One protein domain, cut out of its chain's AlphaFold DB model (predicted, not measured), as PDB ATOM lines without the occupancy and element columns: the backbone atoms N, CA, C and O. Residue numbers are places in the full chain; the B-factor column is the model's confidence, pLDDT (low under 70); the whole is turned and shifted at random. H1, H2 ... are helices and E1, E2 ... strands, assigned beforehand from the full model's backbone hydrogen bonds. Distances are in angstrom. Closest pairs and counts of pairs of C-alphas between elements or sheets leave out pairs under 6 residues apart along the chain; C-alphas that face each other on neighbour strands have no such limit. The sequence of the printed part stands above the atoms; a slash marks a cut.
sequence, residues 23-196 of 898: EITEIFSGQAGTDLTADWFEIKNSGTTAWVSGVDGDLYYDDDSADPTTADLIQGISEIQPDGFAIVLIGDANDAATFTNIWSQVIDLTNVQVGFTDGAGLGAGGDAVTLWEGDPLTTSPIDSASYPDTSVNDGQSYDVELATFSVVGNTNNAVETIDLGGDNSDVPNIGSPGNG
ATOM      1  N   GLU A  23     274.351 300.447 390.982       96.94
ATOM      2  CA  GLU A  23     274.541 301.662 390.189       96.94
ATOM      3  C   GLU A  23     273.183 302.329 389.940       96.94
ATOM      4  O   GLU A  23     272.192 301.642 389.676       96.94
ATOM      5  N   ILE A  24     273.127 303.654 390.033       97.94
ATOM      6  CA  ILE A  24     271.951 304.457 389.700       97.94
ATOM      7  C   ILE A  24     271.910 304.616 388.183       97.94
ATOM      8  O   ILE A  24     272.867 305.093 387.572       97.94
ATOM      9  N   THR A  25     270.801 304.215 387.571       97.25
ATOM     10  CA  THR A  25     270.708 304.086 386.104       97.25
ATOM     11  C   THR A  25     269.603 304.927 385.479       97.25
ATOM     12  O   THR A  25     269.734 305.332 384.328       97.25
ATOM     13  N   GLU A  26     268.598 305.323 386.254       97.31
ATOM     14  CA  GLU A  26     267.514 306.196 385.804       97.31
ATOM     15  C   GLU A  26     266.989 307.029 386.982       97.31
ATOM     16  O   GLU A  26     266.969 306.551 388.118       97.31
ATOM     17  N   ILE A  27     266.612 308.287 386.737       96.81
ATOM     18  CA  ILE A  27     266.084 309.205 387.759       96.81
ATOM     19  C   ILE A  27     264.849 309.916 387.213       96.81
ATOM     20  O   ILE A  27     264.891 310.493 386.132       96.81
ATOM     21  N   PHE A  28     263.769 309.940 387.980       95.00
ATOM     22  CA  PHE A  28     262.536 310.652 387.680       95.00
ATOM     23  C   PHE A  28     262.194 311.589 388.840       95.00
ATOM     24  O   PHE A  28     262.054 311.144 389.977       95.00
ATOM     25  N   SER A  29     262.056 312.883 388.557       91.31
ATOM     26  CA  SER A  29     261.829 313.921 389.573       91.31
ATOM     27  C   SER A  29     260.424 314.524 389.509       91.31
ATOM     28  O   SER A  29     260.267 315.737 389.664       91.31
ATOM     29  N   GLY A  30     259.440 313.711 389.133       88.75
ATOM     30  CA  GLY A  30     258.065 314.169 388.995       88.75
ATOM     31  C   GLY A  30     257.787 314.906 387.685       88.75
ATOM     32  O   GLY A  30     258.597 314.959 386.755       88.75
ATOM     33  N   GLN A  31     256.592 315.469 387.635       89.19
ATOM     34  CA  GLN A  31     256.041 316.273 386.559       89.19
ATOM     35  C   GLN A  31     255.316 317.497 387.136       89.19
ATOM     36  O   GLN A  31     254.930 317.537 388.307       89.19
ATOM     37  N   ALA A  32     255.107 318.533 386.332       86.75
ATOM     38  CA  ALA A  32     254.399 319.721 386.781       86.75
ATOM     39  C   ALA A  32     252.943 319.399 387.168       86.75
ATOM     40  O   ALA A  32     252.273 318.557 386.576       86.75
ATOM     41  N   GLY A  33     252.406 320.114 388.155       86.19
ATOM     42  CA  GLY A  33     251.010 319.956 388.553       86.19
ATOM     43  C   GLY A  33     250.755 318.704 389.388       86.19
ATOM     44  O   GLY A  33     251.206 318.623 390.530       86.19
ATOM     45  N   THR A  34     249.933 317.782 388.875       87.31
ATOM     46  CA  THR A  34     249.627 316.524 389.576       87.31
ATOM     47  C   THR A  34     250.590 315.439 389.121       87.31
ATOM     48  O   THR A  34     250.519 315.016 387.969       87.31
ATOM     49  N   ASP A  35     251.430 314.952 390.033       87.62
ATOM     50  CA  ASP A  35     252.312 313.813 389.784       87.62
ATOM     51  C   ASP A  35     251.536 312.516 389.586       87.62
ATOM     52  O   ASP A  35     250.704 312.129 390.411       87.62
ATOM     53  N   LEU A  36     251.839 311.833 388.485       90.25
ATOM     54  CA  LEU A  36     251.274 310.531 388.172       90.25
ATOM     55  C   LEU A  36     251.917 309.441 389.044       90.25
ATOM     56  O   LEU A  36     251.232 308.581 389.595       90.25
ATOM     57  N   THR A  37     253.231 309.526 389.235       93.12
ATOM     58  CA  THR A  37     253.997 308.740 390.207       93.12
ATOM     59  C   THR A  37     254.867 309.679 391.026       93.12
ATOM     60  O   THR A  37     255.338 310.672 390.482       93.12
ATOM     61  N   ALA A  38     255.126 309.347 392.294       93.81
ATOM     62  CA  ALA A  38     256.130 310.055 393.091       93.81
ATOM     63  C   ALA A  38     257.514 310.008 392.421       93.81
ATOM     64  O   ALA A  38     257.747 309.155 391.560       93.81
ATOM     65  N   ASP A  39     258.428 310.878 392.850       94.62
ATOM     66  CA  ASP A  39     259.833 310.831 392.441       94.62
ATOM     67  C   ASP A  39     260.401 309.428 392.651       94.62
ATOM     68  O   ASP A  39     260.127 308.769 393.661       94.62
ATOM     69  N   TRP A  40     261.214 308.964 391.714       96.44
ATOM     70  CA  TRP A  40     261.857 307.667 391.839       96.44
ATOM     71  C   TRP A  40     263.216 307.633 391.172       96.44
ATOM     72  O   TRP A  40     263.542 308.437 390.304       96.44
ATOM     73  N   PHE A  41     264.021 306.660 391.571       97.62
ATOM     74  CA  PHE A  41     265.260 306.334 390.885       97.62
ATOM     75  C   PHE A  41     265.434 304.823 390.776       97.62
ATOM     76  O   PHE A  41     264.860 304.048 391.546       97.62
ATOM     77  N   GLU A  42     266.227 304.411 389.800       98.00
ATOM     78  CA  GLU A  42     266.512 303.017 389.502       98.00
ATOM     79  C   GLU A  42     267.908 302.622 389.969       98.00
ATOM     80  O   GLU A  42     268.895 303.290 389.663       98.00
ATOM     81  N   ILE A  43     267.984 301.479 390.648       98.00
ATOM     82  CA  ILE A  43     269.215 300.798 391.029       98.00
ATOM     83  C   ILE A  43     269.364 299.535 390.178       98.00
ATOM     84  O   ILE A  43     268.523 298.637 390.240       98.00
ATOM     85  N   LYS A  44     270.485 299.408 389.473       96.81
ATOM     86  CA  LYS A  44     270.894 298.206 388.742       96.81
ATOM     87  C   LYS A  44     272.034 297.512 389.464       96.81
ATOM     88  O   LYS A  44     272.996 298.154 389.877       96.81
ATOM     89  N   ASN A  45     271.969 296.190 389.596       96.56
ATOM     90  CA  ASN A  45     273.105 295.411 390.084       96.56
ATOM     91  C   ASN A  45     273.959 294.892 388.920       96.56
ATOM     92  O   ASN A  45     273.756 293.782 388.433       96.56
ATOM     93  N   SER A  46     274.974 295.661 388.535       92.88
ATOM     94  CA  SER A  46     275.992 295.300 387.535       92.88
ATOM     95  C   SER A  46     277.034 294.285 388.061       92.88
ATOM     96  O   SER A  46     278.001 293.935 387.377       92.88
ATOM     97  N   GLY A  47     276.888 293.826 389.312       91.12
ATOM     98  CA  GLY A  47     277.786 292.887 389.981       91.12
ATOM     99  C   GLY A  47     277.453 291.415 389.720       91.12
ATOM    100  O   GLY A  47     276.381 291.052 389.256       91.12
ATOM    101  N   THR A  48     278.372 290.512 390.080       89.81
ATOM    102  CA  THR A  48     278.192 289.059 389.848       89.81
ATOM    103  C   THR A  48     277.490 288.310 390.990       89.81
ATOM    104  O   THR A  48     277.365 287.085 390.947       89.81
ATOM    105  N   THR A  49     277.071 289.020 392.038       92.50
ATOM    106  CA  THR A  49     276.383 288.483 393.225       92.50
ATOM    107  C   THR A  49     275.174 289.344 393.562       92.50
ATOM    108  O   THR A  49     275.245 290.559 393.406       92.50
ATOM    109  N   ALA A  50     274.093 288.722 394.036       93.25
ATOM    110  CA  ALA A  50     272.908 289.446 394.486       93.25
ATOM    111  C   ALA A  50     273.223 290.302 395.719       93.25
ATOM    112  O   ALA A  50     273.989 289.858 396.573       93.25
ATOM    113  N   TRP A  51     272.602 291.476 395.812       96.31
ATOM    114  CA  TRP A  51     272.421 292.171 397.086       96.31
ATOM    115  C   TRP A  51     271.176 291.598 397.765       96.31
ATOM    116  O   TRP A  51     270.143 291.472 397.110       96.31
ATOM    117  N   VAL A  52     271.249 291.214 399.038       95.25
ATOM    118  CA  VAL A  52     270.138 290.590 399.774       95.25
ATOM    119  C   VAL A  52     269.926 291.297 401.111       95.25
ATOM    120  O   VAL A  52     270.817 291.333 401.965       95.25
ATOM    121  N   SER A  53     268.706 291.790 401.333       93.44
ATOM    122  CA  SER A  53     268.331 292.486 402.567       93.44
ATOM    123  C   SER A  53     268.557 291.606 403.805       93.44
ATOM    124  O   SER A  53     268.191 290.425 403.846       93.44
ATOM    125  N   GLY A  54     269.195 292.169 404.835       88.81
ATOM    126  CA  GLY A  54     269.548 291.464 406.072       88.81
ATOM    127  C   GLY A  54     270.738 290.497 405.964       88.81
ATOM    128  O   GLY A  54     271.088 289.861 406.965       88.81
ATOM    129  N   VAL A  55     271.357 290.376 404.784       92.00
ATOM    130  CA  VAL A  55     272.632 289.670 404.562       92.00
ATOM    131  C   VAL A  55     273.733 290.672 404.236       92.00
ATOM    132  O   VAL A  55     274.782 290.648 404.887       92.00
ATOM    133  N   ASP A  56     273.473 291.537 403.260       93.62
ATOM    134  CA  ASP A  56     274.345 292.631 402.846       93.62
ATOM    135  C   ASP A  56     274.025 293.916 403.630       93.62
ATOM    136  O   ASP A  56     273.156 293.922 404.510       93.62
ATOM    137  N   GLY A  57     274.781 294.992 403.392       93.00
ATOM    138  CA  GLY A  57     274.535 296.267 404.068       93.00
ATOM    139  C   GLY A  57     273.195 296.865 403.640       93.00
ATOM    140  O   GLY A  57     272.867 296.839 402.459       93.00
ATOM    141  N   ASP A  58     272.432 297.414 404.586       96.12
ATOM    142  CA  ASP A  58     271.181 298.113 404.272       96.12
ATOM    143  C   ASP A  58     271.445 299.295 403.322       96.12
ATOM    144  O   ASP A  58     272.492 299.942 403.422       96.12
ATOM    145  N   LEU A  59     270.514 299.568 402.403       97.50
ATOM    146  CA  LEU A  59     270.657 300.662 401.444       97.50
ATOM    147  C   LEU A  59     270.070 301.955 401.997       97.50
ATOM    148  O   LEU A  59     268.978 301.947 402.565       97.50
ATOM    149  N   TYR A  60     270.781 303.058 401.795       97.56
ATOM    150  CA  TYR A  60     270.337 304.389 402.201       97.56
ATOM    151  C   TYR A  60     270.394 305.358 401.027       97.56
ATOM    152  O   TYR A  60     271.300 305.273 400.195       97.56
ATOM    153  N   TYR A  61     269.438 306.277 401.005       96.94
ATOM    154  CA  TYR A  61     269.291 307.342 400.023       96.94
ATOM    155  C   TYR A  61     269.435 308.703 400.705       96.94
ATOM    156  O   TYR A  61     268.880 308.915 401.779       96.94
ATOM    157  N   ASP A  62     270.134 309.624 400.059       94.75
ATOM    158  CA  ASP A  62     270.058 311.059 400.336       94.75
ATOM    159  C   ASP A  62     270.024 311.803 398.994       94.75
ATOM    160  O   ASP A  62     270.441 311.254 397.964       94.75
ATOM    161  N   ASP A  63     269.525 313.035 399.015       90.19
ATOM    162  CA  ASP A  63     269.422 313.906 397.845       90.19
ATOM    163  C   ASP A  63     270.796 314.531 397.472       90.19
ATOM    164  O   ASP A  63     271.865 313.954 397.718       90.19
ATOM    165  N   ASP A  64     270.801 315.726 396.865       87.44
ATOM    166  CA  ASP A  64     272.033 316.453 396.505       87.44
ATOM    167  C   ASP A  64     272.886 316.842 397.726       87.44
ATOM    168  O   ASP A  64     274.082 317.126 397.600       87.44
ATOM    169  N   SER A  65     272.313 316.842 398.936       89.25
ATOM    170  CA  SER A  65     273.060 317.192 400.143       89.25
ATOM    171  C   SER A  65     274.190 316.196 400.435       89.25
ATOM    172  O   SER A  65     275.229 316.582 400.995       89.25
ATOM    173  N   ALA A  66     274.006 314.942 400.004       88.31
ATOM    174  CA  ALA A  66     274.863 313.795 400.264       88.31
ATOM    175  C   ALA A  66     275.312 313.706 401.741       88.31
ATOM    176  O   ALA A  66     276.452 313.314 402.039       88.31
ATOM    177  N   ASP A  67     274.450 314.120 402.675       92.88
ATOM    178  CA  ASP A  67     274.749 314.202 404.099       92.88
ATOM    179  C   ASP A  67     274.427 312.854 404.772       92.88
ATOM    180  O   ASP A  67     273.268 312.475 404.947       92.88
ATOM    181  N   PRO A  68     275.444 312.110 405.246       90.69
ATOM    182  CA  PRO A  68     275.223 310.809 405.874       90.69
ATOM    183  C   PRO A  68     274.427 310.884 407.188       90.69
ATOM    184  O   PRO A  68     274.096 309.847 407.760       90.69
ATOM    185  N   THR A  69     274.176 312.080 407.732       92.88
ATOM    186  CA  THR A  69     273.332 312.273 408.920       92.88
ATOM    187  C   THR A  69     271.847 312.420 408.601       92.88
ATOM    188  O   THR A  69     271.040 312.295 409.528       92.88
ATOM    189  N   THR A  70     271.501 312.669 407.337       92.00
ATOM    190  CA  THR A  70     270.126 312.777 406.831       92.00
ATOM    191  C   THR A  70     269.747 311.659 405.872       92.00
ATOM    192  O   THR A  70     268.565 311.519 405.610       92.00
ATOM    193  N   ALA A  71     270.704 310.833 405.437       93.88
ATOM    194  CA  ALA A  71     270.428 309.676 404.596       93.88
ATOM    195  C   ALA A  71     269.384 308.725 405.219       93.88
ATOM    196  O   ALA A  71     269.565 308.202 406.328       93.88
ATOM    197  N   ASP A  72     268.320 308.463 404.467       97.06
ATOM    198  CA  ASP A  72     267.151 307.694 404.877       97.06
ATOM    199  C   ASP A  72     267.189 306.260 404.346       97.06
ATOM    200  O   ASP A  72     267.731 305.958 403.279       97.06
ATOM    201  N   LEU A  73     266.642 305.338 405.138       97.06
ATOM    202  CA  LEU A  73     266.688 303.905 404.860       97.06
ATOM    203  C   LEU A  73     265.736 303.540 403.714       97.06
ATOM    204  O   LEU A  73     264.526 303.746 403.818       97.06
ATOM    205  N   ILE A  74     266.261 302.860 402.695       98.00
ATOM    206  CA  ILE A  74     265.456 302.282 401.618       98.00
ATOM    207  C   ILE A  74     264.783 301.000 402.119       98.00
ATOM    208  O   ILE A  74     265.420 300.072 402.625       98.00
ATOM    209  N   GLN A  75     263.464 300.942 401.968       96.56
ATOM    210  CA  GLN A  75     262.595 299.869 402.438       96.56
ATOM    211  C   GLN A  75     261.891 299.181 401.259       96.56
ATOM    212  O   GLN A  75     261.795 299.717 400.162       96.56
ATOM    213  N   GLY A  76     261.382 297.965 401.473       94.19
ATOM    214  CA  GLY A  76     260.559 297.251 400.482       94.19
ATOM    215  C   GLY A  76     261.319 296.404 399.451       94.19
ATOM    216  O   GLY A  76     260.699 295.561 398.811       94.19
ATOM    217  N   ILE A  77     262.646 296.527 399.352       96.50
ATOM    218  CA  ILE A  77     263.487 295.697 398.471       96.50
ATOM    219  C   ILE A  77     264.008 294.484 399.247       96.50
ATOM    220  O   ILE A  77     264.650 294.627 400.289       96.50
ATOM    221  N   SER A  78     263.743 293.278 398.741       95.25
ATOM    222  CA  SER A  78     264.192 292.035 399.388       95.25
ATOM    223  C   SER A  78     265.547 291.544 398.875       95.25
ATOM    224  O   SER A  78     266.373 291.078 399.663       95.25
ATOM    225  N   GLU A  79     265.795 291.690 397.575       95.38
ATOM    226  CA  GLU A  79     267.054 291.353 396.916       95.38
ATOM    227  C   GLU A  79     267.175 292.053 395.557       95.38
ATOM    228  O   GLU A  79     266.171 292.272 394.894       95.38
ATOM    229  N   ILE A  80     268.392 292.342 395.099       96.50
ATOM    230  CA  ILE A  80     268.670 292.795 393.730       96.50
ATOM    231  C   ILE A  80     269.631 291.780 393.112       96.50
ATOM    232  O   ILE A  80     270.814 291.732 393.461       96.50
ATOM    233  N   GLN A  81     269.111 290.907 392.248       95.50
ATOM    234  CA  GLN A  81     269.892 289.853 391.585       95.50
ATOM    235  C   GLN A  81     270.964 290.444 390.652       95.50
ATOM    236  O   GLN A  81     270.810 291.586 390.239       95.50
ATOM    237  N   PRO A  82     272.036 289.702 390.298       94.19
ATOM    238  CA  PRO A  82     272.933 290.095 389.209       94.19
ATOM    239  C   PRO A  82     272.143 290.422 387.940       94.19
ATOM    240  O   PRO A  82     271.254 289.651 387.576       94.19
ATOM    241  N   ASP A  83     272.460 291.547 387.302       91.88
ATOM    242  CA  ASP A  83     271.727 292.130 386.169       91.88
ATOM    243  C   ASP A  83     270.250 292.478 386.475       91.88
ATOM    244  O   ASP A  83     269.465 292.726 385.563       91.88
ATOM    245  N   GLY A  84     269.849 292.470 387.749       93.94
ATOM    246  CA  GLY A  84     268.511 292.826 388.216       93.94
ATOM    247  C   GLY A  84     268.386 294.301 388.591       93.94
ATOM    248  O   GLY A  84     269.384 294.980 388.847       93.94
ATOM    249  N   PHE A  85     267.138 294.759 388.676       97.25
ATOM    250  CA  PHE A  85     266.780 296.157 388.906       97.25
ATOM    251  C   PHE A  85     265.900 296.322 390.146       97.25
ATOM    252  O   PHE A  85     265.108 295.437 390.498       97.25
ATOM    253  N   ALA A  86     266.011 297.480 390.784       97.50
ATOM    254  CA  ALA A  86     265.074 297.941 391.789       97.50
ATOM    255  C   ALA A  86     264.711 299.408 391.567       97.50
ATOM    256  O   ALA A  86     265.595 300.237 391.381       97.50
ATOM    257  N   ILE A  87     263.423 299.726 391.648       98.31
ATOM    258  CA  ILE A  87     262.917 301.097 391.623       98.31
ATOM    259  C   ILE A  87     262.657 301.543 393.055       98.31
ATOM    260  O   ILE A  87     262.035 300.814 393.831       98.31
ATOM    261  N   VAL A  88     263.125 302.731 393.414       98.00
ATOM    262  CA  VAL A  88     262.947 303.310 394.746       98.00
ATOM    263  C   VAL A  88     262.126 304.578 394.624       98.00
ATOM    264  O   VAL A  88     262.590 305.550 394.040       98.00
ATOM    265  N   LEU A  89     260.924 304.564 395.198       97.81
ATOM    266  CA  LEU A  89     260.053 305.734 395.278       97.81
ATOM    267  C   LEU A  89     260.456 306.595 396.480       97.81
ATOM    268  O   LEU A  89     260.617 306.079 397.588       97.81
ATOM    269  N   ILE A  90     260.578 307.903 396.295       96.12
ATOM    270  CA  ILE A  90     260.794 308.846 397.393       96.12
ATOM    271  C   ILE A  90     259.415 309.267 397.908       96.12
ATOM    272  O   ILE A  90     258.747 310.134 397.352       96.12
ATOM    273  N   GLY A  91     258.952 308.564 398.935       94.81
ATOM    274  CA  GLY A  91     257.578 308.602 399.415       94.81
ATOM    275  C   GLY A  91     257.288 307.442 400.363       94.81
ATOM    276  O   GLY A  91     258.078 307.121 401.254       94.81
ATOM    277  N   ASP A  92     256.134 306.802 400.195       95.75
ATOM    278  CA  ASP A  92     255.709 305.686 401.034       95.75
ATOM    279  C   ASP A  92     255.315 304.418 400.248       95.75
ATOM    280  O   ASP A  92     255.438 304.307 399.028       95.75
ATOM    281  N   ALA A  93     254.860 303.395 400.976       94.62
ATOM    282  CA  ALA A  93     254.457 302.123 400.382       94.62
ATOM    283  C   ALA A  93     253.246 302.236 399.429       94.62
ATOM    284  O   ALA A  93     253.068 301.370 398.571       94.62
ATOM    285  N   ASN A  94     252.392 303.253 399.588       95.75
ATOM    286  CA  ASN A  94     251.299 303.523 398.656       95.75
ATOM    287  C   ASN A  94     251.844 304.094 397.352       95.75
ATOM    288  O   ASN A  94     251.359 303.693 396.301       95.75
ATOM    289  N   ASP A  95     252.864 304.951 397.399       96.06
ATOM    290  CA  ASP A  95     253.504 305.490 396.194       96.06
ATOM    291  C   ASP A  95     254.165 304.376 395.374       96.06
ATOM    292  O   ASP A  95     253.970 304.302 394.163       96.06
ATOM    293  N   ALA A  96     254.831 303.421 396.035       95.19
ATOM    294  CA  ALA A  96     255.350 302.208 395.389       95.19
ATOM    295  C   ALA A  96     254.245 301.357 394.728       95.19
ATOM    296  O   ALA A  96     254.426 300.819 393.629       95.19
ATOM    297  N   ALA A  97     253.076 301.243 395.367       93.69
ATOM    298  CA  ALA A  97     251.928 300.540 394.795       93.69
ATOM    299  C   ALA A  97     251.315 301.301 393.607       93.69
ATOM    300  O   ALA A  97     250.974 300.680 392.601       93.69
ATOM    301  N   THR A  98     251.202 302.627 393.702       95.38
ATOM    302  CA  THR A  98     250.740 303.511 392.620       95.38
ATOM    303  C   THR A  98     251.663 303.407 391.414       95.38
ATOM    304  O   THR A  98     251.187 303.107 390.323       95.38
ATOM    305  N   PHE A  99     252.977 303.528 391.620       96.50
ATOM    306  CA  PHE A  99     253.988 303.330 390.584       96.50
ATOM    307  C   PHE A  99     253.801 301.992 389.865       96.50
ATOM    308  O   PHE A  99     253.697 301.951 388.643       96.50
ATOM    309  N   THR A 100     253.682 300.902 390.629       94.44
ATOM    310  CA  THR A 100     253.510 299.560 390.058       94.44
ATOM    311  C   THR A 100     252.232 299.470 389.223       94.44
ATOM    312  O   THR A 100     252.261 298.922 388.126       94.44
ATOM    313  N   ASN A 101     251.111 300.022 389.699       89.56
ATOM    314  CA  ASN A 101     249.837 299.994 388.971       89.56
ATOM    315  C   ASN A 101     249.874 300.789 387.661       89.56
ATOM    316  O   ASN A 101     249.187 300.418 386.717       89.56
ATOM    317  N   ILE A 102     250.649 301.868 387.604       92.12
ATOM    318  CA  ILE A 102     250.737 302.740 386.428       92.12
ATOM    319  C   ILE A 102     251.693 302.137 385.402       92.12
ATOM    320  O   ILE A 102     251.307 301.867 384.269       92.12
ATOM    321  N   TRP A 103     252.920 301.822 385.817       93.81
ATOM    322  CA  TRP A 103     253.950 301.336 384.900       93.81
ATOM    323  C   TRP A 103     253.725 299.900 384.425       93.81
ATOM    324  O   TRP A 103     254.077 299.585 383.292       93.81
ATOM    325  N   SER A 104     253.073 299.038 385.217       90.06
ATOM    326  CA  SER A 104     252.771 297.663 384.776       90.06
ATOM    327  C   SER A 104     251.756 297.573 383.631       90.06
ATOM    328  O   SER A 104     251.605 296.503 383.042       90.06
ATOM    329  N   GLN A 105     251.078 298.677 383.293       83.50
ATOM    330  CA  GLN A 105     250.208 298.750 382.115       83.50
ATOM    331  C   GLN A 105     251.011 298.761 380.807       83.50
ATOM    332  O   GLN A 105     250.496 298.324 379.781       83.50
ATOM    333  N   VAL A 106     252.262 299.233 380.849       87.00
ATOM    334  CA  VAL A 106     253.076 299.526 379.656       87.00
ATOM    335  C   VAL A 106     254.459 298.863 379.668       87.00
ATOM    336  O   VAL A 106     255.052 298.694 378.606       87.00
ATOM    337  N   ILE A 107     254.959 298.411 380.825       90.31
ATOM    338  CA  ILE A 107     256.245 297.712 380.989       90.31
ATOM    339  C   ILE A 107     256.104 296.497 381.923       90.31
ATOM    340  O   ILE A 107     255.453 296.552 382.967       90.31
ATOM    341  N   ASP A 108     256.747 295.379 381.572       89.00
ATOM    342  CA  ASP A 108     256.802 294.182 382.418       89.00
ATOM    343  C   ASP A 108     257.775 294.366 383.595       89.00
ATOM    344  O   ASP A 108     258.994 294.279 383.447       89.00
ATOM    345  N   LEU A 109     257.213 294.550 384.793       91.75
ATOM    346  CA  LEU A 109     257.952 294.706 386.050       91.75
ATOM    347  C   LEU A 109     258.146 293.387 386.826       91.75
ATOM    348  O   LEU A 109     258.578 293.412 387.979       91.75
ATOM    349  N   THR A 110     257.851 292.215 386.245       86.75
ATOM    350  CA  THR A 110     257.805 290.920 386.970       86.75
ATOM    351  C   THR A 110     259.095 290.576 387.729       86.75
ATOM    352  O   THR A 110     259.036 289.922 388.773       86.75
ATOM    353  N   ASN A 111     260.261 291.005 387.234       86.44
ATOM    354  CA  ASN A 111     261.568 290.749 387.860       86.44
ATOM    355  C   ASN A 111     262.213 292.001 388.479       86.44
ATOM    356  O   ASN A 111     263.396 291.975 388.813       86.44
ATOM    357  N   VAL A 112     261.448 293.079 388.639       94.25
ATOM    358  CA  VAL A 112     261.904 294.353 389.201       94.25
ATOM    359  C   VAL A 112     261.401 294.453 390.638       94.25
ATOM    360  O   VAL A 112     260.228 294.205 390.916       94.25
ATOM    361  N   GLN A 113     262.278 294.781 391.587       96.19
ATOM    362  CA  GLN A 113     261.820 295.111 392.941       96.19
ATOM    363  C   GLN A 113     261.333 296.558 392.984       96.19
ATOM    364  O   GLN A 113     261.959 297.429 392.394       96.19
ATOM    365  N   VAL A 114     260.274 296.841 393.740       97.31
ATOM    366  CA  VAL A 114     259.804 298.216 393.958       97.31
ATOM    367  C   VAL A 114     259.820 298.504 395.455       97.31
ATOM    368  O   VAL A 114     259.107 297.866 396.233       97.31
ATOM    369  N   GLY A 115     260.690 299.422 395.859       97.19
ATOM    370  CA  GLY A 115     260.871 299.888 397.227       97.19
ATOM    371  C   GLY A 115     260.508 301.357 397.392       97.19
ATOM    372  O   GLY A 115     260.053 302.013 396.459       97.19
ATOM    373  N   PHE A 116     260.714 301.877 398.596       97.81
ATOM    374  CA  PHE A 116     260.480 303.283 398.907       97.81
ATOM    375  C   PHE A 116     261.408 303.785 400.018       97.81
ATOM    376  O   PHE A 116     261.952 302.993 400.791       97.81
ATOM    377  N   THR A 117     261.565 305.099 400.120       97.06
ATOM    378  CA  THR A 117     262.282 305.800 401.193       97.06
ATOM    379  C   THR A 117     261.533 307.080 401.553       97.06
ATOM    380  O   THR A 117     260.988 307.725 400.664       97.06
ATOM    381  N   ASP A 118     261.499 307.466 402.829       93.44
ATOM    382  CA  ASP A 118     260.846 308.697 403.305       93.44
ATOM    383  C   ASP A 118     261.778 309.923 403.305       93.44
ATOM    384  O   ASP A 118     261.515 310.910 403.999       93.44
ATOM    385  N   GLY A 119     262.854 309.849 402.514       88.88
ATOM    386  CA  GLY A 119     263.842 310.911 402.362       88.88
ATOM    387  C   GLY A 119     263.352 312.144 401.611       88.88
ATOM    388  O   GLY A 119     262.213 312.231 401.150       88.88
ATOM    389  N   ALA A 120     264.228 313.143 401.515       90.19
ATOM    390  CA  ALA A 120     263.933 314.371 400.789       90.19
ATOM    391  C   ALA A 120     263.713 314.091 399.287       90.19
ATOM    392  O   ALA A 120     264.515 313.405 398.652       90.19
ATOM    393  N   GLY A 121     262.607 314.616 398.745       85.25
ATOM    394  CA  GLY A 121     262.257 314.515 397.322       85.25
ATOM    395  C   GLY A 121     263.249 315.227 396.402       85.25
ATOM    396  O   GLY A 121     264.085 316.009 396.856       85.25
ATOM    397  N   LEU A 122     263.120 314.974 395.102       86.38
ATOM    398  CA  LEU A 122     263.946 315.553 394.047       86.38
ATOM    399  C   LEU A 122     263.251 316.831 393.560       86.38
ATOM    400  O   LEU A 122     262.199 316.797 392.936       86.38
ATOM    401  N   GLY A 123     263.781 317.996 393.925       71.38
ATOM    402  CA  GLY A 123     263.074 319.271 393.824       71.38
ATOM    403  C   GLY A 123     262.976 319.836 392.406       71.38
ATOM    404  O   GLY A 123     261.898 320.254 391.985       71.38
ATOM    405  N   ALA A 124     264.096 319.943 391.693       67.00
ATOM    406  CA  ALA A 124     264.154 320.384 390.295       67.00
ATOM    407  C   ALA A 124     265.489 319.956 389.675       67.00
ATOM    408  O   ALA A 124     266.440 319.627 390.381       67.00
ATOM    409  N   GLY A 125     265.597 319.974 388.347       68.12
ATOM    410  CA  GLY A 125     266.816 319.472 387.722       68.12
ATOM    411  C   GLY A 125     268.088 320.229 388.119       68.12
ATOM    412  O   GLY A 125     268.115 321.455 388.265       68.12
ATOM    413  N   GLY A 126     269.151 319.456 388.315       74.31
ATOM    414  CA  GLY A 126     270.357 319.834 389.044       74.31
ATOM    415  C   GLY A 126     270.539 319.064 390.354       74.31
ATOM    416  O   GLY A 126     271.673 319.010 390.826       74.31
ATOM    417  N   ASP A 127     269.478 318.452 390.891       88.19
ATOM    418  CA  ASP A 127     269.553 317.592 392.075       88.19
ATOM    419  C   ASP A 127     270.213 316.234 391.757       88.19
ATOM    420  O   ASP A 127     270.375 315.829 390.595       88.19
ATOM    421  N   ALA A 128     270.632 315.530 392.808       90.81
ATOM    422  CA  ALA A 128     271.311 314.248 392.713       90.81
ATOM    423  C   ALA A 128     270.705 313.211 393.658       90.81
ATOM    424  O   ALA A 128     270.140 313.534 394.695       90.81
ATOM    425  N   VAL A 129     270.867 311.951 393.281       95.75
ATOM    426  CA  VAL A 129     270.587 310.775 394.097       95.75
ATOM    427  C   VAL A 129     271.929 310.249 394.582       95.75
ATOM    428  O   VAL A 129     272.817 309.979 393.768       95.75
ATOM    429  N   THR A 130     272.082 310.074 395.893       96.38
ATOM    430  CA  THR A 130     273.275 309.464 396.493       96.38
ATOM    431  C   THR A 130     272.901 308.163 397.203       96.38
ATOM    432  O   THR A 130     272.019 308.146 398.059       96.38
ATOM    433  N   LEU A 131     273.581 307.064 396.859       97.00
ATOM    434  CA  LEU A 131     273.296 305.715 397.355       97.00
ATOM    435  C   LEU A 131     274.427 305.204 398.258       97.00
ATOM    436  O   LEU A 131     275.599 305.218 397.876       97.00
ATOM    437  N   TRP A 132     274.080 304.672 399.431       95.81
ATOM    438  CA  TRP A 132     275.002 303.964 400.330       95.81
ATOM    439  C   TRP A 132     274.600 302.506 400.512       95.81
ATOM    440  O   TRP A 132     273.420 302.174 400.514       95.81
ATOM    441  N   GLU A 133     275.598 301.662 400.777       94.75
ATOM    442  CA  GLU A 133     275.419 300.316 401.323       94.75
ATOM    443  C   GLU A 133     276.082 300.246 402.711       94.75
ATOM    444  O   GLU A 133     277.289 300.465 402.865       94.75
ATOM    445  N   GLY A 134     275.287 299.943 403.739       91.62
ATOM    446  CA  GLY A 134     275.685 299.982 405.147       91.62
ATOM    447  C   GLY A 134     275.593 301.378 405.778       91.62
ATOM    448  O   GLY A 134     275.280 302.352 405.109       91.62
ATOM    449  N   ASP A 135     275.875 301.465 407.085       93.38
ATOM    450  CA  ASP A 135     275.708 302.685 407.901       93.38
ATOM    451  C   ASP A 135     276.428 303.913 407.290       93.38
ATOM    452  O   ASP A 135     277.671 303.957 407.352       93.38
ATOM    453  N   PRO A 136     275.683 304.922 406.776       95.06
ATOM    454  CA  PRO A 136     276.238 306.088 406.079       95.06
ATOM    455  C   PRO A 136     277.234 306.903 406.910       95.06
ATOM    456  O   PRO A 136     278.124 307.553 406.362       95.06
ATOM    457  N   LEU A 137     277.169 306.838 408.247       94.19
ATOM    458  CA  LEU A 137     278.129 307.515 409.132       94.19
ATOM    459  C   LEU A 137     279.517 306.858 409.124       94.19
ATOM    460  O   LEU A 137     280.478 307.407 409.678       94.19
ATOM    461  N   THR A 138     279.622 305.658 408.556       92.62
ATOM    462  CA  THR A 138     280.829 304.825 408.582       92.62
ATOM    463  C   THR A 138     281.265 304.313 407.212       92.62
ATOM    464  O   THR A 138     282.429 303.926 407.071       92.62
ATOM    465  N   THR A 139     280.379 304.333 406.216       91.69
ATOM    466  CA  THR A 139     280.655 303.957 404.826       91.69
ATOM    467  C   THR A 139     280.722 305.195 403.924       91.69
ATOM    468  O   THR A 139     280.382 306.307 404.319       91.69
ATOM    469  N   SER A 140     281.279 305.037 402.724       92.75
ATOM    470  CA  SER A 140     281.204 306.061 401.673       92.75
ATOM    471  C   SER A 140     280.057 305.711 400.722       92.75
ATOM    472  O   SER A 140     279.740 304.521 400.640       92.75
ATOM    473  N   PRO A 141     279.481 306.696 400.006       94.12
ATOM    474  CA  PRO A 141     278.527 306.415 398.941       94.12
ATOM    475  C   PRO A 141     279.087 305.364 397.988       94.12
ATOM    476  O   PRO A 141     280.276 305.411 397.642       94.12
ATOM    477  N   ILE A 142     278.247 304.412 397.610       95.00
ATOM    478  CA  ILE A 142     278.587 303.398 396.617       95.00
ATOM    479  C   ILE A 142     278.313 303.896 395.201       95.00
ATOM    480  O   ILE A 142     279.054 303.512 394.300       95.00
ATOM    481  N   ASP A 143     277.342 304.798 395.034       96.94
ATOM    482  CA  ASP A 143     277.110 305.503 393.780       96.94
ATOM    483  C   ASP A 143     276.408 306.857 393.988       96.94
ATOM    484  O   ASP A 143     275.816 307.112 395.041       96.94
ATOM    485  N   SER A 144     276.503 307.737 392.992       95.56
ATOM    486  CA  SER A 144     275.800 309.020 392.956       95.56
ATOM    487  C   SER A 144     275.556 309.461 391.518       95.56
ATOM    488  O   SER A 144     276.504 309.503 390.727       95.56
ATOM    489  N   ALA A 145     274.338 309.889 391.206       95.94
ATOM    490  CA  ALA A 145     273.974 310.382 389.884       95.94
ATOM    491  C   ALA A 145     273.117 311.646 389.984       95.94
ATOM    492  O   ALA A 145     272.298 311.787 390.882       95.94
ATOM    493  N   SER A 146     273.316 312.565 389.045       93.44
ATOM    494  CA  SER A 146     272.594 313.837 388.950       93.44
ATOM    495  C   SER A 146     271.873 313.928 387.616       93.44
ATOM    496  O   SER A 146     272.381 313.395 386.624       93.44
ATOM    497  N   TYR A 147     270.782 314.684 387.559       92.12
ATOM    498  CA  TYR A 147     269.999 314.876 386.339       92.12
ATOM    499  C   TYR A 147     269.891 316.368 385.954       92.12
ATOM    500  O   TYR A 147     269.988 317.236 386.823       92.12
ATOM    501  N   PRO A 148     269.762 316.717 384.657       90.81
ATOM    502  CA  PRO A 148     269.629 318.105 384.198       90.81
ATOM    503  C   PRO A 148     268.258 318.723 384.519       90.81
ATOM    504  O   PRO A 148     267.334 318.021 384.904       90.81
ATOM    505  N   ASP A 149     268.117 320.039 384.297       85.00
ATOM    506  CA  ASP A 149     266.850 320.795 384.400       85.00
ATOM    507  C   ASP A 149     265.706 320.134 383.601       85.00
ATOM    508  O   ASP A 149     265.835 319.897 382.396       85.00
ATOM    509  N   THR A 150     264.588 319.863 384.277       81.88
ATOM    510  CA  THR A 150     263.402 319.176 383.742       81.88
ATOM    511  C   THR A 150     262.388 320.111 383.082       81.88
ATOM    512  O   THR A 150     261.448 319.637 382.457       81.88
ATOM    513  N   SER A 151     262.581 321.434 383.125       80.94
ATOM    514  CA  SER A 151     261.598 322.431 382.653       80.94
ATOM    515  C   SER A 151     261.161 322.324 381.184       80.94
ATOM    516  O   SER A 151     260.145 322.913 380.816       80.94
ATOM    517  N   VAL A 152     261.908 321.610 380.334       83.25
ATOM    518  CA  VAL A 152     261.554 321.345 378.924       83.25
ATOM    519  C   VAL A 152     261.281 319.865 378.622       83.25
ATOM    520  O   VAL A 152     260.904 319.554 377.498       83.25
ATOM    521  N   ASN A 153     261.466 318.975 379.601       88.19
ATOM    522  CA  ASN A 153     261.244 317.526 379.503       88.19
ATOM    523  C   ASN A 153     260.367 317.069 380.678       88.19
ATOM    524  O   ASN A 153     260.702 316.132 381.398       88.19
ATOM    525  N   ASP A 154     259.285 317.810 380.909       88.25
ATOM    526  CA  ASP A 154     258.338 317.538 381.986       88.25
ATOM    527  C   ASP A 154     257.748 316.127 381.847       88.25
ATOM    528  O   ASP A 154     257.452 315.696 380.730       88.25
ATOM    529  N   GLY A 155     257.641 315.389 382.955       90.38
ATOM    530  CA  GLY A 155     257.196 313.992 382.945       90.38
ATOM    531  C   GLY A 155     258.176 312.993 382.320       90.38
ATOM    532  O   GLY A 155     257.836 311.822 382.187       90.38
ATOM    533  N   GLN A 156     259.405 313.379 381.966       95.00
ATOM    534  CA  GLN A 156     260.406 312.445 381.434       95.00
ATOM    535  C   GLN A 156     261.456 312.101 382.489       95.00
ATOM    536  O   GLN A 156     262.040 312.986 383.120       95.00
ATOM    537  N   SER A 157     261.758 310.815 382.641       95.31
ATOM    538  CA  SER A 157     262.919 310.382 383.414       95.31
ATOM    539  C   SER A 157     264.221 310.738 382.691       95.31
ATOM    540  O   SER A 157     264.273 310.896 381.469       95.31
ATOM    541  N   TYR A 158     265.302 310.868 383.449       96.44
ATOM    542  CA  TYR A 158     266.655 311.004 382.944       96.44
ATOM    543  C   TYR A 158     267.378 309.661 383.035       96.44
ATOM    544  O   TYR A 158     267.657 309.163 384.127       96.44
ATOM    545  N   ASP A 159     267.709 309.102 381.876       96.69
ATOM    546  CA  ASP A 159     268.492 307.882 381.749       96.69
ATOM    547  C   ASP A 159     269.977 308.221 381.940       96.69
ATOM    548  O   ASP A 159     270.603 308.928 381.135       96.69
ATOM    549  N   VAL A 160     270.543 307.744 383.048       95.94
ATOM    550  CA  VAL A 160     271.922 308.028 383.457       95.94
ATOM    551  C   VAL A 160     272.912 307.266 382.574       95.94
ATOM    552  O   VAL A 160     273.987 307.793 382.273       95.94
ATOM    553  N   GLU A 161     272.556 306.065 382.107       92.88
ATOM    554  CA  GLU A 161     273.406 305.251 381.228       92.88
ATOM    555  C   GLU A 161     273.525 305.881 379.828       92.88
ATOM    556  O   GLU A 161     274.609 305.880 379.230       92.88
ATOM    557  N   LEU A 162     272.436 306.460 379.313       94.75
ATOM    558  CA  LEU A 162     272.382 307.137 378.012       94.75
ATOM    559  C   LEU A 162     272.740 308.630 378.081       94.75
ATOM    560  O   LEU A 162     273.009 309.240 377.042       94.75
ATOM    561  N   ALA A 163     272.776 309.210 379.284       95.25
ATOM    562  CA  ALA A 163     272.994 310.631 379.546       95.25
ATOM    563  C   ALA A 163     272.021 311.552 378.778       95.25
ATOM    564  O   ALA A 163     272.424 312.564 378.193       95.25
ATOM    565  N   THR A 164     270.738 311.185 378.754       95.56
ATOM    566  CA  THR A 164     269.654 311.928 378.091       95.56
ATOM    567  C   THR A 164     268.329 311.715 378.819       95.56
ATOM    568  O   THR A 164     268.154 310.716 379.507       95.56
ATOM    569  N   PHE A 165     267.374 312.628 378.627       95.88
ATOM    570  CA  PHE A 165     265.981 312.351 378.974       95.88
ATOM    571  C   PHE A 165     265.426 311.213 378.113       95.88
ATOM    572  O   PHE A 165     265.810 311.067 376.943       95.88
ATOM    573  N   SER A 166     264.564 310.405 378.718       96.00
ATOM    574  CA  SER A 166     263.916 309.257 378.105       96.00
ATOM    575  C   SER A 166     262.990 309.686 376.977       96.00
ATOM    576  O   SER A 166     262.167 310.584 377.117       96.00
ATOM    577  N   VAL A 167     263.118 309.002 375.842       94.88
ATOM    578  CA  VAL A 167     262.270 309.179 374.661       94.88
ATOM    579  C   VAL A 167     261.732 307.807 374.287       94.88
ATOM    580  O   VAL A 167     262.492 306.836 374.303       94.88
ATOM    581  N   VAL A 168     260.445 307.732 373.945       92.31
ATOM    582  CA  VAL A 168     259.776 306.478 373.573       92.31
ATOM    583  C   VAL A 168     260.597 305.712 372.527       92.31
ATOM    584  O   VAL A 168     260.969 306.256 371.484       92.31
ATOM    585  N   GLY A 169     260.905 304.446 372.818       87.75
ATOM    586  CA  GLY A 169     261.693 303.568 371.950       87.75
ATOM    587  C   GLY A 169     263.213 303.758 372.021       87.75
ATOM    588  O   GLY A 169     263.915 303.305 371.113       87.75
ATOM    589  N   ASN A 170     263.749 304.418 373.057       91.81
ATOM    590  CA  ASN A 170     265.199 304.457 373.291       91.81
ATOM    591  C   ASN A 170     265.791 303.037 373.495       91.81
ATOM    592  O   ASN A 170     265.077 302.041 373.618       91.81
ATOM    593  N   THR A 171     267.124 302.928 373.546       92.50
ATOM    594  CA  THR A 171     267.840 301.635 373.670       92.50
ATOM    595  C   THR A 171     267.465 300.834 374.928       92.50
ATOM    596  O   THR A 171     267.651 299.618 374.948       92.50
ATOM    597  N   ASN A 172     266.930 301.512 375.941       93.31
ATOM    598  CA  ASN A 172     266.530 300.977 377.238       93.31
ATOM    599  C   ASN A 172     265.016 300.668 377.315       93.31
ATOM    600  O   ASN A 172     264.503 300.257 378.348       93.31
ATOM    601  N   ASN A 173     264.314 300.741 376.175       91.25
ATOM    602  CA  ASN A 173     262.882 300.466 376.016       91.25
ATOM    603  C   ASN A 173     261.967 301.453 376.751       91.25
ATOM    604  O   ASN A 173     260.931 301.051 377.275       91.25
ATOM    605  N   ALA A 174     262.313 302.742 376.772       94.75
ATOM    606  CA  ALA A 174     261.426 303.747 377.345       94.75
ATOM    607  C   ALA A 174     260.073 303.777 376.621       94.75
ATOM    608  O   ALA A 174     260.007 303.694 375.390       94.75
ATOM    609  N   VAL A 175     259.002 303.920 377.393       93.19
ATOM    610  CA  VAL A 175     257.617 304.031 376.920       93.19
ATOM    611  C   VAL A 175     256.934 305.205 377.599       93.19
ATOM    612  O   VAL A 175     257.415 305.706 378.616       93.19
ATOM    613  N   GLU A 176     255.808 305.624 377.040       93.44
ATOM    614  CA  GLU A 176     254.874 306.508 377.723       93.44
ATOM    615  C   GLU A 176     253.846 305.691 378.514       93.44
ATOM    616  O   GLU A 176     253.494 304.568 378.150       93.44
ATOM    617  N   THR A 177     253.398 306.246 379.631       91.19
ATOM    618  CA  THR A 177     252.301 305.696 380.436       91.19
ATOM    619  C   THR A 177     250.946 305.982 379.780       91.19
ATOM    620  O   THR A 177     250.782 307.003 379.120       91.19
ATOM    621  N   ILE A 178     249.970 305.079 379.961       83.00
ATOM    622  CA  ILE A 178     248.587 305.275 379.477       83.00
ATOM    623  C   ILE A 178     247.883 306.369 380.290       83.00
ATOM    624  O   ILE A 178     247.153 307.195 379.744       83.00
ATOM    625  N   ASP A 179     248.088 306.360 381.609       87.88
ATOM    626  CA  ASP A 179     247.528 307.368 382.498       87.88
ATOM    627  C   ASP A 179     248.254 308.712 382.307       87.88
ATOM    628  O   ASP A 179     249.476 308.759 382.183       87.88
ATOM    629  N   LEU A 180     247.502 309.816 382.315       90.31
ATOM    630  CA  LEU A 180     248.028 311.168 382.113       90.31
ATOM    631  C   LEU A 180     247.946 311.979 383.410       90.31
ATOM    632  O   LEU A 180     246.926 311.961 384.108       90.31
ATOM    633  N   GLY A 181     248.993 312.741 383.719       89.06
ATOM    634  CA  GLY A 181     248.955 313.790 384.734       89.06
ATOM    635  C   GLY A 181     249.338 315.143 384.142       89.06
ATOM    636  O   GLY A 181     248.880 315.488 383.055       89.06
ATOM    637  N   GLY A 182     250.092 315.965 384.865       87.25
ATOM    638  CA  GLY A 182     250.310 317.352 384.453       87.25
ATOM    639  C   GLY A 182     249.245 318.311 384.998       87.25
ATOM    640  O   GLY A 182     248.253 317.904 385.614       87.25
ATOM    641  N   ASP A 183     249.420 319.611 384.748       85.06
ATOM    642  CA  ASP A 183     248.475 320.660 385.169       85.06
ATOM    643  C   ASP A 183     247.074 320.514 384.530       85.06
ATOM    644  O   ASP A 183     246.083 320.922 385.144       85.06
ATOM    645  N   ASN A 184     246.971 319.914 383.332       85.44
ATOM    646  CA  ASN A 184     245.699 319.686 382.629       85.44
ATOM    647  C   ASN A 184     245.333 318.200 382.451       85.44
ATOM    648  O   ASN A 184     244.371 317.917 381.736       85.44
ATOM    649  N   SER A 185     246.045 317.268 383.096       84.12
ATOM    650  CA  SER A 185     245.858 315.819 382.888       84.12
ATOM    651  C   SER A 185     246.097 315.379 381.430       84.12
ATOM    652  O   SER A 185     245.353 314.559 380.899       84.12
ATOM    653  N   ASP A 186     247.102 315.967 380.779       84.38
ATOM    654  CA  ASP A 186     247.461 315.799 379.364       84.38
ATOM    655  C   ASP A 186     248.932 315.396 379.130       84.38
ATOM    656  O   ASP A 186     249.344 315.262 377.979       84.38
ATOM    657  N   VAL A 187     249.720 315.182 380.192       87.88
ATOM    658  CA  VAL A 187     251.145 314.812 380.106       87.88
ATOM    659  C   VAL A 187     251.350 313.381 380.625       87.88
ATOM    660  O   VAL A 187     251.022 313.120 381.785       87.88
ATOM    661  N   PRO A 188     251.869 312.441 379.811       93.19
ATOM    662  CA  PRO A 188     252.261 311.118 380.291       93.19
ATOM    663  C   PRO A 188     253.632 311.167 380.980       93.19
ATOM    664  O   PRO A 188     254.492 311.969 380.616       93.19
ATOM    665  N   ASN A 189     253.887 310.224 381.890       94.75
ATOM    666  CA  ASN A 189     255.264 309.913 382.275       94.75
ATOM    667  C   ASN A 189     255.960 309.117 381.157       94.75
ATOM    668  O   ASN A 189     255.369 308.158 380.651       94.75
ATOM    669  N   ILE A 190     257.212 309.454 380.828       96.31
ATOM    670  CA  ILE A 190     258.065 308.751 379.853       96.31
ATOM    671  C   ILE A 190     259.329 308.236 380.547       96.31
ATOM    672  O   ILE A 190     260.061 309.010 381.163       96.31
ATOM    673  N   GLY A 191     259.608 306.938 380.427       96.25
ATOM    674  CA  GLY A 191     260.706 306.283 381.143       96.25
ATOM    675  C   GLY A 191     260.801 304.785 380.870       96.25
ATOM    676  O   GLY A 191     259.944 304.212 380.193       96.25
ATOM    677  N   SER A 192     261.861 304.160 381.375       95.75
ATOM    678  CA  SER A 192     262.251 302.765 381.121       95.75
ATOM    679  C   SER A 192     262.454 301.931 382.399       95.75
ATOM    680  O   SER A 192     263.411 301.159 382.469       95.75
ATOM    681  N   PRO A 193     261.564 301.995 383.410       95.94
ATOM    682  CA  PRO A 193     261.807 301.314 384.676       95.94
ATOM    683  C   PRO A 193     262.046 299.805 384.517       95.94
ATOM    684  O   PRO A 193     261.255 299.050 383.948       95.94
ATOM    685  N   GLY A 194     263.167 299.363 385.060       94.19
ATOM    686  CA  GLY A 194     263.729 298.024 385.033       94.19
ATOM    687  C   GLY A 194     264.266 297.579 383.680       94.19
ATOM    688  O   GLY A 194     264.524 296.383 383.517       94.19
ATOM    689  N   ASN A 195     264.357 298.477 382.694       93.25
ATOM    690  CA  ASN A 195     264.544 298.145 381.278       93.25
ATOM    691  C   ASN A 195     263.582 297.038 380.806       93.25
ATOM    692  O   ASN A 195     263.942 296.177 379.990       93.25
ATOM    693  N   GLY A 196     262.379 297.006 381.391       87.06
ATOM    694  CA  GLY A 196     261.430 295.923 381.192       87.06
ATOM    695  C   GLY A 196     260.934 295.864 379.750       87.06
ATOM    696  O   GLY A 196     260.960 296.842 379.003       87.06
TER     697      GLY A 196
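This is residues 23 to 196 of the 898 residues of an uncharacterized protein of Aequorivita sp. CIP111184 (UniProt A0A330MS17). With little regular structure, two small sheets, E1 E2 E4 E5 and E3 E6 E7, lie face to face as a sandwich, strands crossed; H1 covers the larger sheet's other face, and hairpin E8 E9 sits at one end. The 174 printed residues, mostly strand, under half in named elements, run E1 E2 E3 E4 H1 E5 E6 E7 E8 E9. The whole is compact, radius of gyration of the C-alphas 14.9 A, spanning 45 by 31 by 30 A.

E1, residues 23 to 28, and E2, 40 to 45, form a hairpin; N 25 and O 42 are 3.0 A apart. E4, 85 to 90, is antiparallel to E2, N 43 to O 86 2.8 A, and parallel to E5, 112 to 117, N 87 to O 113 2.8 A. H1, 93 to 103, every O i to N i+4 pair within hydrogen-bond range, is on this sheet at a height of 9.0 A.

E3 is residues 59 to 62, E6 128 to 133, E7 143 to 146, E8 175 to 181, E9 187 to 191. C-alpha 23 is at (274.541, 301.662, 390.189), C-alpha 191 at (260.706, 306.283, 381.143).

The printed part has no cut; E7 to E8 is a long link; residues 124 to 125 are under 70 in pLDDT.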